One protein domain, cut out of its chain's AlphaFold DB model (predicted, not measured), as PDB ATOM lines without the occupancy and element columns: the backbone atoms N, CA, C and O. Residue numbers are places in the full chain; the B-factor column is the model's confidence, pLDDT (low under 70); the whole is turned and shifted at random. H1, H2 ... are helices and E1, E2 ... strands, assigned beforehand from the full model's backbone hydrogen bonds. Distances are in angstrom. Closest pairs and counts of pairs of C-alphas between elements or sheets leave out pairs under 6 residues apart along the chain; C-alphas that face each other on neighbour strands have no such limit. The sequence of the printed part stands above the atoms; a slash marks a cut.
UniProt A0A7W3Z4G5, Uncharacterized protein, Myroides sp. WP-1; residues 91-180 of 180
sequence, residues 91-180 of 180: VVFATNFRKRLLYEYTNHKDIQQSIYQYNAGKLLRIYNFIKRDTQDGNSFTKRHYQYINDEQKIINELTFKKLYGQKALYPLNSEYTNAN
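Overview. This is residues 91 to 180 of the 180 residues of an uncharacterized protein of Myroides sp. WP-1 (UniProt A0A7W3Z4G5). One twisted sheet of five strands forms a wall, with a short helix, H1, packed over one face near one end and the other face bare. The last stretch, residues 165 to 180, has no named element and runs back over the face that H1 covers, while residues 91 to 100 lead into the edge strand E1. The printed part has 90 residues, with five named strands and one named helix in the order E1 E2 E3 E4 E5 H1; the sheet runs E1 E2 E3 E4 E5, antiparallel throughout. The class is mostly strand, and the whole is compact, with a radius of gyration of the C-alphas of 13.6 A and an elongated outline of 41 by 25 by 23 A.

Arrangement. The strands E1, residues 101 to 107, E2, residues 110 to 119, E3, residues 122 to 134, E4, residues 137 to 148, and E5, residues 151 to 155, form a meander, each strand the antiparallel neighbour of the one before. E1 and E2 are a hairpin at 163 degrees, with N 104 and O 114 within hydrogen-bond range at 2.9 A. E2 and E3 are a hairpin at 172 degrees, with N 113 and O 129 at 2.8 A. E3 bends by 62 degrees at residue 126. E3 and E4 are a hairpin at 167 degrees, with N 130 and O 141 at 2.9 A. E4 and E5 are a hairpin at 126 degrees, with N 153 and O 146 at 2.8 A. The pairing is staggered: E4 pairs with E3 over residues 137 to 144 and with E5 over residues 144 to 148. E1 and E5 are the edge strands, and they are apart. H1, residues 157 to 164, is on the sheet at a height over the sheet of 9.1 A, over E4 and only just over E3, on which 3 of its C-alphas fall. It runs slantwise to the strands, at 46 degrees to E4 on the local plane. The closest C-alphas of E4 and H1 are those of His 144 and Phe 160, 6.4 A apart. In H1 every O i to N i+4 pair is within hydrogen-bond range.

Along the chain. E1 begins at C-alpha 101, (107.934, 84.577, 194.253), and is 20.1 A long. E2 measures 27.7 A, E3 33.1 A and E4 36.0 A. E4 ends at C-alpha 148, (101.978, 88.953, 210.403). E5 is 12.4 A long. H1, 10.3 A long, ends at C-alpha 164, (100.001, 87.865, 196.176).

Size, cuts and confidence. The C-alphas farthest apart are those of Ala 120 and Asp 136, 42.4 A. The printed part has no cut, and the links between its named elements are tight. Its mean pLDDT is 74.5; 31 residues are under 70, among them residues 91 to 100 and 169 to 180.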
ATOM      1  N   VAL A  91     115.044  71.717 193.397       53.75
ATOM      2  CA  VAL A  91     115.307  72.855 192.519       53.75
ATOM      3  C   VAL A  91     114.200  73.892 192.723       53.75
ATOM      4  O   VAL A  91     113.008  73.569 192.651       53.75
ATOM      5  N   VAL A  92     114.587  75.147 192.929       54.75
ATOM      6  CA  VAL A  92     113.669  76.271 192.765       54.75
ATOM      7  C   VAL A  92     113.582  76.548 191.271       54.75
ATOM      8  O   VAL A  92     114.489  77.125 190.682       54.75
ATOM      9  N   PHE A  93     112.517  76.068 190.634       49.88
ATOM     10  CA  PHE A  93     112.314  76.288 189.209       49.88
ATOM     11  C   PHE A  93     111.659  77.646 188.991       49.88
ATOM     12  O   PHE A  93     110.551  77.886 189.467       49.88
ATOM     13  N   ALA A  94     112.315  78.475 188.183       44.12
ATOM     14  CA  ALA A  94     111.803  79.726 187.646       44.12
ATOM     15  C   ALA A  94     111.499  80.805 188.699       44.12
ATOM     16  O   ALA A  94     110.440  80.830 189.337       44.12
ATOM     17  N   THR A  95     112.352  81.824 188.743       45.72
ATOM     18  CA  THR A  95     111.917  83.166 189.117       45.72
ATOM     19  C   THR A  95     111.027  83.692 187.991       45.72
ATOM     20  O   THR A  95     111.444  84.225 186.964       45.72
ATOM     21  N   ASN A  96     109.711  83.541 188.140       42.16
ATOM     22  CA  ASN A  96     108.837  84.406 187.363       42.16
ATOM     23  C   ASN A  96     108.948  85.800 187.992       42.16
ATOM     24  O   ASN A  96     108.318  86.065 189.015       42.16
ATOM     25  N   PHE A  97     109.724  86.691 187.357       39.19
ATOM     26  CA  PHE A  97     109.965  88.107 187.716       39.19
ATOM     27  C   PHE A  97     108.718  88.882 188.184       39.19
ATOM     28  O   PHE A  97     108.797  89.914 188.853       39.19
ATOM     29  N   ARG A  98     107.513  88.400 187.867       44.22
ATOM     30  CA  ARG A  98     106.268  88.949 188.394       44.22
ATOM     31  C   ARG A  98     106.048  88.512 189.848       44.22
ATOM     32  O   ARG A  98     105.273  87.594 190.099       44.22
ATOM     33  N   LYS A  99     106.593  89.329 190.768       54.88
ATOM     34  CA  LYS A  99     106.241  89.500 192.204       54.88
ATOM     35  C   LYS A  99     107.154  88.872 193.265       54.88
ATOM     36  O   LYS A  99     106.698  88.705 194.394       54.88
ATOM     37  N   ARG A 100     108.425  88.606 192.966       67.56
ATOM     38  CA  ARG A 100     109.383  88.120 193.976       67.56
ATOM     39  C   ARG A 100     108.973  86.788 194.625       67.56
ATOM     40  O   ARG A 100     109.051  86.624 195.844       67.56
ATOM     41  N   LEU A 101     108.422  85.882 193.813       70.25
ATOM     42  CA  LEU A 101     107.934  84.577 194.253       70.25
ATOM     43  C   LEU A 101     108.786  83.464 193.656       70.25
ATOM     44  O   LEU A 101     109.111  83.499 192.471       70.25
ATOM     45  N   LEU A 102     109.086  82.472 194.484       74.81
ATOM     46  CA  LEU A 102     109.936  81.331 194.159       74.81
ATOM     47  C   LEU A 102     109.105  80.060 194.229       74.81
ATOM     48  O   LEU A 102     108.312  79.890 195.159       74.81
ATOM     49  N   TYR A 103     109.285  79.174 193.259       71.56
ATOM     50  CA  TYR A 103     108.459  77.986 193.093       71.56
ATOM     51  C   TYR A 103     109.300  76.732 193.302       71.56
ATOM     52  O   TYR A 103     110.337  76.550 192.675       71.56
ATOM     53  N   GLU A 104     108.834  75.855 194.183       74.31
ATOM     54  CA  GLU A 104     109.457  74.563 194.453       74.31
ATOM     55  C   GLU A 104     108.500  73.449 194.035       74.31
ATOM     56  O   GLU A 104     107.305  73.488 194.361       74.31
ATOM     57  N   TYR A 105     109.037  72.445 193.344       70.81
ATOM     58  CA  TYR A 105     108.292  71.272 192.908       70.81
ATOM     59  C   TYR A 105     109.061  69.991 193.218       70.81
ATOM     60  O   TYR A 105     110.203  69.821 192.794       70.81
ATOM     61  N   THR A 106     108.398  69.053 193.891       69.25
ATOM     62  CA  THR A 106     108.895  67.687 194.065       69.25
ATOM     63  C   THR A 106     107.864  66.681 193.577       69.25
ATOM     64  O   THR A 106     106.658  66.860 193.750       69.25
ATOM     65  N   ASN A 107     108.353  65.614 192.946       63.94
ATOM     66  CA  ASN A 107     107.534  64.534 192.398       63.94
ATOM     67  C   ASN A 107     108.133  63.167 192.747       63.94
ATOM     68  O   ASN A 107     108.413  62.346 191.876       63.94
ATOM     69  N   HIS A 108     108.426  62.960 194.030       68.69
ATOM     70  CA  HIS A 108     108.873  61.656 194.519       68.69
ATOM     71  C   HIS A 108     107.654  60.825 194.948       68.69
ATOM     72  O   HIS A 108     106.709  60.689 194.182       68.69
ATOM     73  N   LYS A 109     107.650  60.250 196.158       68.62
ATOM     74  CA  LYS A 109     106.485  59.504 196.674       68.62
ATOM     75  C   LYS A 109     105.223  60.370 196.785       68.62
ATOM     76  O   LYS A 109     104.125  59.866 196.588       68.62
ATOM     77  N   ASP A 110     105.415  61.653 197.079       73.94
ATOM     78  CA  ASP A 110     104.369  62.666 197.137       73.94
ATOM     79  C   ASP A 110     104.657  63.727 196.062       73.94
ATOM     80  O   ASP A 110     105.819  64.072 195.818       73.94
ATOM     81  N   ILE A 111     103.601  64.279 195.462       76.75
ATOM     82  CA  ILE A 111     103.695  65.502 194.659       76.75
ATOM     83  C   ILE A 111     103.584  66.678 195.625       76.75
ATOM     84  O   ILE A 111     102.526  66.880 196.229       76.75
ATOM     85  N   GLN A 112     104.639  67.479 195.754       80.94
ATOM     86  CA  GLN A 112     104.612  68.713 196.531       80.94
ATOM     87  C   GLN A 112     104.892  69.921 195.641       80.94
ATOM     88  O   GLN A 112     105.791  69.924 194.807       80.94
ATOM     89  N   GLN A 113     104.113  70.973 195.859       80.56
ATOM     90  CA  GLN A 113     104.269  72.279 195.239       80.56
ATOM     91  C   GLN A 113     104.300  73.331 196.342       80.56
ATOM     92  O   GLN A 113     103.367  73.424 197.142       80.56
ATOM     93  N   SER A 114     105.347  74.142 196.399       85.31
ATOM     94  CA  SER A 114     105.460  75.243 197.357       85.31
ATOM     95  C   SER A 114     105.748  76.554 196.639       85.31
ATOM     96  O   SER A 114     106.411  76.575 195.607       85.31
ATOM     97  N   ILE A 115     105.219  77.652 197.183       85.56
ATOM     98  CA  ILE A 115     105.580  79.008 196.754       85.56
ATOM     99  C   ILE A 115     106.170  79.723 197.955       85.56
ATOM    100  O   ILE A 115     105.565  79.722 199.035       85.56
ATOM    101  N   TYR A 116     107.313  80.357 197.750       85.69
ATOM    102  CA  TYR A 116     108.011  81.152 198.745       85.69
ATOM    103  C   TYR A 116     108.040  82.617 198.330       85.69
ATOM    104  O   TYR A 116     108.071  82.945 197.146       85.69
ATOM    105  N   GLN A 117     108.031  83.493 199.323       85.75
ATOM    106  CA  GLN A 117     108.367  84.898 199.186       85.75
ATOM    107  C   GLN A 117     109.716  85.119 199.866       85.75
ATOM    108  O   GLN A 117     109.882  84.727 201.024       85.75
ATOM    109  N   TYR A 118     110.652  85.759 199.171       80.81
ATOM    110  CA  TYR A 118     111.883  86.221 199.801       80.81
ATOM    111  C   TYR A 118     111.618  87.530 200.552       80.81
ATOM    112  O   TYR A 118     111.047  88.474 199.998       80.81
ATOM    113  N   ASN A 119     111.974  87.574 201.833       81.69
ATOM    114  CA  ASN A 119     111.837  88.761 202.668       81.69
ATOM    115  C   ASN A 119     112.973  88.817 203.694       81.69
ATOM    116  O   ASN A 119     113.089  87.913 204.522       81.69
ATOM    117  N   ALA A 120     113.786  89.877 203.640       80.06
ATOM    118  CA  ALA A 120     114.865  90.156 204.592       80.06
ATOM    119  C   ALA A 120     115.769  88.936 204.883       80.06
ATOM    120  O   ALA A 120     115.908  88.514 206.032       80.06
ATOM    121  N   GLY A 121     116.326  88.313 203.838       75.06
ATOM    122  CA  GLY A 121     117.227  87.162 203.998       75.06
ATOM    123  C   GLY A 121     116.536  85.809 204.170       75.06
ATOM    124  O   GLY A 121     117.207  84.779 204.223       75.06
ATOM    125  N   LYS A 122     115.200  85.782 204.281       81.69
ATOM    126  CA  LYS A 122     114.431  84.575 204.609       81.69
ATOM    127  C   LYS A 122     113.489  84.174 203.488       81.69
ATOM    128  O   LYS A 122     112.783  85.004 202.914       81.69
ATOM    129  N   LEU A 123     113.396  82.865 203.270       84.81
ATOM    130  CA  LEU A 123     112.356  82.259 202.446       84.81
ATOM    131  C   LEU A 123     111.124  81.942 203.283       84.81
ATOM    132  O   LEU A 123     111.120  81.051 204.132       84.81
ATOM    133  N   LEU A 124     110.046  82.670 203.021       88.25
ATOM    134  CA  LEU A 124     108.773  82.516 203.709       88.25
ATOM    135  C   LEU A 124     107.814  81.722 202.826       88.25
ATOM    136  O   LEU A 124     107.397  82.201 201.774       88.25
ATOM    137  N   ARG A 125     107.433  80.508 203.236       90.44
ATOM    138  CA  ARG A 125     106.476  79.693 202.472       90.44
ATOM    139  C   ARG A 125     105.083  80.313 202.552       90.44
ATOM    140  O   ARG A 125     104.450  80.287 203.606       90.44
ATOM    141  N   ILE A 126     104.583  80.820 201.430       91.50
ATOM    142  CA  ILE A 126     103.263  81.460 201.321       91.50
ATOM    143  C   ILE A 126     102.190  80.520 200.757       91.50
ATOM    144  O   ILE A 126     100.994  80.754 200.931       91.50
ATOM    145  N   TYR A 127     102.597  79.416 200.132       91.12
ATOM    146  CA  TYR A 127     101.700  78.390 199.610       91.12
ATOM    147  C   TYR A 127     102.311  77.004 199.775       91.12
ATOM    148  O   TYR A 127     103.517  76.835 199.602       91.12
ATOM    149  N   ASN A 128     101.468  76.013 200.054       90.25
ATOM    150  CA  ASN A 128     101.852  74.613 199.994       90.25
ATOM    151  C   ASN A 128     100.707  73.750 199.460       90.25
ATOM    152  O   ASN A 128      99.571  73.851 199.928       90.25
ATOM    153  N   PHE A 129     101.030  72.851 198.545       86.75
ATOM    154  CA  PHE A 129     100.177  71.765 198.101       86.75
ATOM    155  C   PHE A 129     100.950  70.461 198.214       86.75
ATOM    156  O   PHE A 129     102.089  70.380 197.770       86.75
ATOM    157  N   ILE A 130     100.330  69.455 198.820       86.00
ATOM    158  CA  ILE A 130     100.875  68.105 198.936       86.00
ATOM    159  C   ILE A 130      99.786  67.151 198.470       86.00
ATOM    160  O   ILE A 130      98.705  67.143 199.058       86.00
ATOM    161  N   LYS A 131     100.073  66.340 197.457       84.62
ATOM    162  CA  LYS A 131      99.279  65.178 197.065       84.62
ATOM    163  C   LYS A 131     100.073  63.921 197.398       84.62
ATOM    164  O   LYS A 131     101.215  63.787 196.968       84.62
ATOM    165  N   ARG A 132      99.452  63.017 198.149       83.31
ATOM    166  CA  ARG A 132     100.019  61.722 198.523       83.31
ATOM    167  C   ARG A 132      99.250  60.615 197.836       83.31
ATOM    168  O   ARG A 132      98.017  60.604 197.908       83.31
ATOM    169  N   ASP A 133      99.987  59.698 197.233       73.31
ATOM    170  CA  ASP A 133      99.435  58.443 196.745       73.31
ATOM    171  C   ASP A 133      99.417  57.453 197.918       73.31
ATOM    172  O   ASP A 133     100.467  57.013 198.396       73.31
ATOM    173  N   THR A 134      98.236  57.197 198.485       69.44
ATOM    174  CA  THR A 134      98.078  56.242 199.588       69.44
ATOM    175  C   THR A 134      97.359  54.991 199.093       69.44
ATOM    176  O   THR A 134      96.634  55.018 198.103       69.44
ATOM    177  N   GLN A 135      97.538  53.868 199.797       68.00
ATOM    178  CA  GLN A 135      96.878  52.601 199.444       68.00
ATOM    179  C   GLN A 135      95.340  52.702 199.429       68.00
ATOM    180  O   GLN A 135      94.690  51.928 198.733       68.00
ATOM    181  N   ASP A 136      94.776  53.685 200.142       69.19
ATOM    182  CA  ASP A 136      93.335  53.940 200.254       69.19
ATOM    183  C   ASP A 136      92.825  55.017 199.269       69.19
ATOM    184  O   ASP A 136      91.650  55.391 199.310       69.19
ATOM    185  N   GLY A 137      93.689  55.535 198.385       69.44
ATOM    186  CA  GLY A 137      93.361  56.530 197.363       69.44
ATOM    187  C   GLY A 137      94.237  57.788 197.395       69.44
ATOM    188  O   GLY A 137      95.180  57.928 198.166       69.44
ATOM    189  N   ASN A 138      93.917  58.754 196.534       74.69
ATOM    190  CA  ASN A 138      94.630  60.030 196.507       74.69
ATOM    191  C   ASN A 138      94.158  60.931 197.655       74.69
ATOM    192  O   ASN A 138      92.982  61.288 197.722       74.69
ATOM    193  N   SER A 139      95.080  61.380 198.507       80.69
ATOM    194  CA  SER A 139      94.811  62.458 199.468       80.69
ATOM    195  C   SER A 139      95.580  63.713 199.075       80.69
ATOM    196  O   SER A 139      96.726  63.634 198.634       80.69
ATOM    197  N   PHE A 140      94.967  64.887 199.230       84.00
ATOM    198  CA  PHE A 140      95.664  66.148 199.003       84.00
ATOM    199  C   PHE A 140      95.395  67.162 200.111       84.00
ATOM    200  O   PHE A 140      94.329  67.198 200.723       84.00
ATOM    201  N   THR A 141      96.386  68.006 200.376       87.38
ATOM    202  CA  THR A 141      96.293  69.137 201.297       87.38
ATOM    203  C   THR A 141      96.776  70.387 200.585       87.38
ATOM    204  O   THR A 141      97.878  70.405 200.050       87.38
ATOM    205  N   LYS A 142      95.970  71.451 200.632       90.62
ATOM    206  CA  LYS A 142      96.308  72.780 200.113       90.62
ATOM    207  C   LYS A 142      96.258  73.794 201.250       90.62
ATOM    208  O   LYS A 142      95.261  73.860 201.970       90.62
ATOM    209  N   ARG A 143      97.313  74.586 201.425       94.12
ATOM    210  CA  ARG A 143      97.405  75.639 202.446       94.12
ATOM    211  C   ARG A 143      97.934  76.930 201.833       94.12
ATOM    212  O   ARG A 143      98.868  76.913 201.035       94.12
ATOM    213  N   HIS A 144      97.335  78.041 202.248       94.44
ATOM    214  CA  HIS A 144      97.774  79.391 201.918       94.44
ATOM    215  C   HIS A 144      98.180  80.084 203.211       94.44
ATOM    216  O   HIS A 144      97.501  79.924 204.231       94.44
ATOM    217  N   TYR A 145      99.255  80.857 203.164       95.81
ATOM    218  CA  TYR A 145      99.824  81.493 204.340       95.81
ATOM    219  C   TYR A 145      99.973  82.998 204.148       95.81
ATOM    220  O   TYR A 145     100.108  83.496 203.032       95.81
ATOM    221  N   GLN A 146      99.956  83.703 205.271       94.38
ATOM    222  CA  GLN A 146     100.383  85.087 205.415       94.38
ATOM    223  C   GLN A 146     101.274  85.170 206.652       94.38
ATOM    224  O   GLN A 146     101.031  84.463 207.629       94.38
ATOM    225  N   TYR A 147     102.268  86.049 206.620       92.75
ATOM    226  CA  TYR A 147     103.089  86.361 207.783       92.75
ATOM    227  C   TYR A 147     102.656  87.709 208.360       92.75
ATOM    228  O   TYR A 147     102.544  88.690 207.624       92.75
ATOM    229  N   ILE A 148     102.356  87.744 209.657       91.88
ATOM    230  CA  ILE A 148     101.978  88.953 210.403       91.88
ATOM    231  C   ILE A 148     102.874  88.996 211.633       91.88
ATOM    232  O   ILE A 148     102.805  88.079 212.448       91.88
ATOM    233  N   ASN A 149     103.701  90.037 211.765       89.81
ATOM    234  CA  ASN A 149     104.705  90.144 212.833       89.81
ATOM    235  C   ASN A 149     105.565  88.870 212.940       89.81
ATOM    236  O   ASN A 149     105.668  88.275 214.007       89.81
ATOM    237  N   ASP A 150     106.086  88.403 211.802       86.50
ATOM    238  CA  ASP A 150     106.882  87.173 211.657       86.50
ATOM    239  C   ASP A 150     106.172  85.847 212.000       86.50
ATOM    240  O   ASP A 150     106.739  84.770 211.802       86.50
ATOM    241  N   GLU A 151     104.901  85.874 212.407       91.94
ATOM    242  CA  GLU A 151     104.116  84.663 212.644       91.94
ATOM    243  C   GLU A 151     103.382  84.194 211.383       91.94
ATOM    244  O   GLU A 151     102.613  84.940 210.769       91.94
ATOM    245  N   GLN A 152     103.541  82.912 211.042       94.25
ATOM    246  CA  GLN A 152     102.802  82.275 209.954       94.25
ATOM    247  C   GLN A 152     101.338  82.029 210.365       94.25
ATOM    248  O   GLN A 152     101.054  81.318 211.332       94.25
ATOM    249  N   LYS A 153     100.388  82.565 209.596       96.38
ATOM    250  CA  LYS A 153      98.942  82.346 209.753       96.38
ATOM    251  C   LYS A 153      98.368  81.681 208.507       96.38
ATOM    252  O   LYS A 153      98.720  82.044 207.387       96.38
ATOM    253  N   ILE A 154      97.462  80.721 208.700       96.56
ATOM    254  CA  ILE A 154      96.712  80.107 207.595       96.56
ATOM    255  C   ILE A 154      95.610  81.075 207.163       96.56
ATOM    256  O   ILE A 154      94.834  81.549 207.991       96.56
ATOM    257  N   ILE A 155      95.522  81.332 205.862       96.25
ATOM    258  CA  ILE A 155      94.501  82.191 205.257       96.25
ATOM    259  C   ILE A 155      93.714  81.429 204.185       96.25
ATOM    260  O   ILE A 155      94.119  80.364 203.715       96.25
ATOM    261  N   ASN A 156      92.567  81.975 203.785       94.69
ATOM    262  CA  ASN A 156      91.800  81.430 202.667       94.69
ATOM    263  C   ASN A 156      92.364  81.893 201.306       94.69
ATOM    264  O   ASN A 156      93.131  82.855 201.212       94.69
ATOM    265  N   GLU A 157      91.949  81.217 200.232       90.44
ATOM    266  CA  GLU A 157      92.427  81.486 198.870       90.44
ATOM    267  C   GLU A 157      92.051  82.887 198.356       90.44
ATOM    268  O   GLU A 157      92.818  83.502 197.613       90.44
ATOM    269  N   LEU A 158      90.890  83.421 198.756       91.62
ATOM    270  CA  LEU A 158      90.461  84.764 198.358       91.62
ATOM    271  C   LEU A 158      91.407  85.828 198.927       91.62
ATOM    272  O   LEU A 158      91.838  86.720 198.197       91.62
ATOM    273  N   THR A 159      91.760  85.717 200.209       93.00
ATOM    274  CA  THR A 159      92.748  86.586 200.858       93.00
ATOM    275  C   THR A 159      94.117  86.429 200.201       93.00
ATOM    276  O   THR A 159      94.742  87.429 199.856       93.00
ATOM    277  N   PHE A 160      94.549  85.195 199.925       91.00
ATOM    278  CA  PHE A 160      95.829  84.927 199.262       91.00
ATOM    279  C   PHE A 160      95.922  85.603 197.887       91.00
ATOM    280  O   PHE A 160      96.887  86.313 197.601       91.00
ATOM    281  N   LYS A 161      94.887  85.457 197.048       85.62
ATOM    282  CA  LYS A 161      94.817  86.084 195.716       85.62
ATOM    283  C   LYS A 161      94.837  87.611 195.779       85.62
ATOM    284  O   LYS A 161      95.378  88.230 194.867       85.62
ATOM    285  N   LYS A 162      94.273  88.220 196.827       86.06
ATOM    286  CA  LYS A 162      94.345  89.675 197.043       86.06
ATOM    287  C   LYS A 162      95.761  90.130 197.405       86.06
ATOM    288  O   LYS A 162      96.210  91.133 196.866       86.06
ATOM    289  N   LEU A 163      96.461  89.384 198.262       87.19
ATOM    290  CA  LEU A 163      97.813  89.720 198.724       87.19
ATOM    291  C   LEU A 163      98.873  89.496 197.637       87.19
ATOM    292  O   LEU A 163      99.599  90.412 197.259       87.19
ATOM    293  N   TYR A 164      98.932  88.286 197.085       84.12
ATOM    294  CA  TYR A 164     100.001  87.865 196.176       84.12
ATOM    295  C   TYR A 164      99.594  87.965 194.700       84.12
ATOM    296  O   TYR A 164     100.418  87.889 193.794       84.12
ATOM    297  N   GLY A 165      98.328  88.270 194.412       80.69
ATOM    298  CA  GLY A 165      97.769  88.387 193.067       80.69
ATOM    299  C   GLY A 165      97.185  87.091 192.529       80.69
ATOM    300  O   GLY A 165      97.655  85.991 192.805       80.69
ATOM    301  N   GLN A 166      96.191  87.239 191.657       74.25
ATOM    302  CA  GLN A 166      95.458  86.123 191.057       74.25
ATOM    303  C   GLN A 166      96.346  85.143 190.273       74.25
ATOM    304  O   GLN A 166      96.016  83.962 190.190       74.25
ATOM    305  N   LYS A 167      97.475  85.623 189.732       68.56
ATOM    306  CA  LYS A 167      98.424  84.829 188.943       68.56
ATOM    307  C   LYS A 167      99.499  84.116 189.772       68.56
ATOM    308  O   LYS A 167     100.251  83.342 189.199       68.56
ATOM    309  N   ALA A 168      99.570  84.336 191.089       71.75
ATOM    310  CA  ALA A 168     100.602  83.719 191.932       71.75
ATOM    311  C   ALA A 168     100.569  82.182 191.874       71.75
ATOM    312  O   ALA A 168     101.613  81.548 191.934       71.75
ATOM    313  N   LEU A 169      99.386  81.592 191.680       69.19
ATOM    314  CA  LEU A 169      99.203  80.143 191.545       69.19
ATOM    315  C   LEU A 169      99.381  79.621 190.106       69.19
ATOM    316  O   LEU A 169      99.322  78.417 189.901       69.19
ATOM    317  N   TYR A 170      99.552  80.484 189.098       62.94
ATOM    318  CA  TYR A 170      99.536  80.064 187.686       62.94
ATOM    319  C   TYR A 170     100.675  79.114 187.296       62.94
ATOM    320  O   TYR A 170     100.389  78.189 186.537       62.94
ATOM    321  N   PRO A 171     101.913  79.261 187.812       55.59
ATOM    322  CA  PRO A 171     102.985  78.305 187.517       55.59
ATOM    323  C   PRO A 171     102.708  76.888 188.036       55.59
ATOM    324  O   PRO A 171     103.319  75.937 187.572       55.59
ATOM    325  N   LEU A 172     101.753  76.728 188.959       58.84
ATOM    326  CA  LEU A 172     101.372  75.433 189.522       58.84
ATOM    327  C   LEU A 172     100.291  74.701 188.712       58.84
ATOM    328  O   LEU A 172      99.925  73.579 189.057       58.84
ATOM    329  N   ASN A 173      99.790  75.302 187.626       48.84
ATOM    330  CA  ASN A 173      98.807  74.688 186.723       48.84
ATOM    331  C   ASN A 173      99.423  73.649 185.760       48.84
ATOM    332  O   ASN A 173      98.894  73.423 184.672       48.84
ATOM    333  N   SER A 174     100.527  73.003 186.141       43.62
ATOM    334  CA  SER A 174     101.058  71.836 185.438       43.62
ATOM    335  C   SER A 174     100.159  70.629 185.730       43.62
ATOM    336  O   SER A 174     100.268  70.050 186.804       43.62
ATOM    337  N   GLU A 175      99.239  70.310 184.817       43.00
ATOM    338  CA  GLU A 175      98.611  68.993 184.539       43.00
ATOM    339  C   GLU A 175      97.909  68.191 185.668       43.00
ATOM    340  O   GLU A 175      97.103  67.314 185.369       43.00
ATOM    341  N   TYR A 176      98.093  68.510 186.952       43.44
ATOM    342  CA  TYR A 176      97.632  67.714 188.099       43.44
ATOM    343  C   TYR A 176      96.557  68.408 188.947       43.44
ATOM    344  O   TYR A 176      95.949  67.769 189.804       43.44
ATOM    345  N   THR A 177      96.279  69.695 188.704       39.88
ATOM    346  CA  THR A 177      95.143  70.421 189.307       39.88
ATOM    347  C   THR A 177      93.805  70.117 188.626       39.88
ATOM    348  O   THR A 177      92.765  70.460 189.178       39.88
ATOM    349  N   ASN A 178      93.823  69.438 187.472       35.53
ATOM    350  CA  ASN A 178      92.636  68.979 186.735       35.53
ATOM    351  C   ASN A 178      92.309  67.491 186.959       35.53
ATOM    352  O   ASN A 178      91.515  66.925 186.211       35.53
ATOM    353  N   ALA A 179      92.900  66.847 187.970       32.25
ATOM    354  CA  ALA A 179      92.449  65.527 188.399       32.25
ATOM    355  C   ALA A 179      91.132  65.679 189.183       32.25
ATOM    356  O   ALA A 179      91.142  65.761 190.412       32.25
ATOM    357  N   ASN A 180      90.027  65.798 188.441       33.44
ATOM    358  CA  ASN A 180      88.705  65.389 188.917       33.44
ATOM    359  C   ASN A 180      88.683  63.875 189.138       33.44
ATOM    360  O   ASN A 180      89.290  63.161 188.306       33.44
TER     361      ASN A 180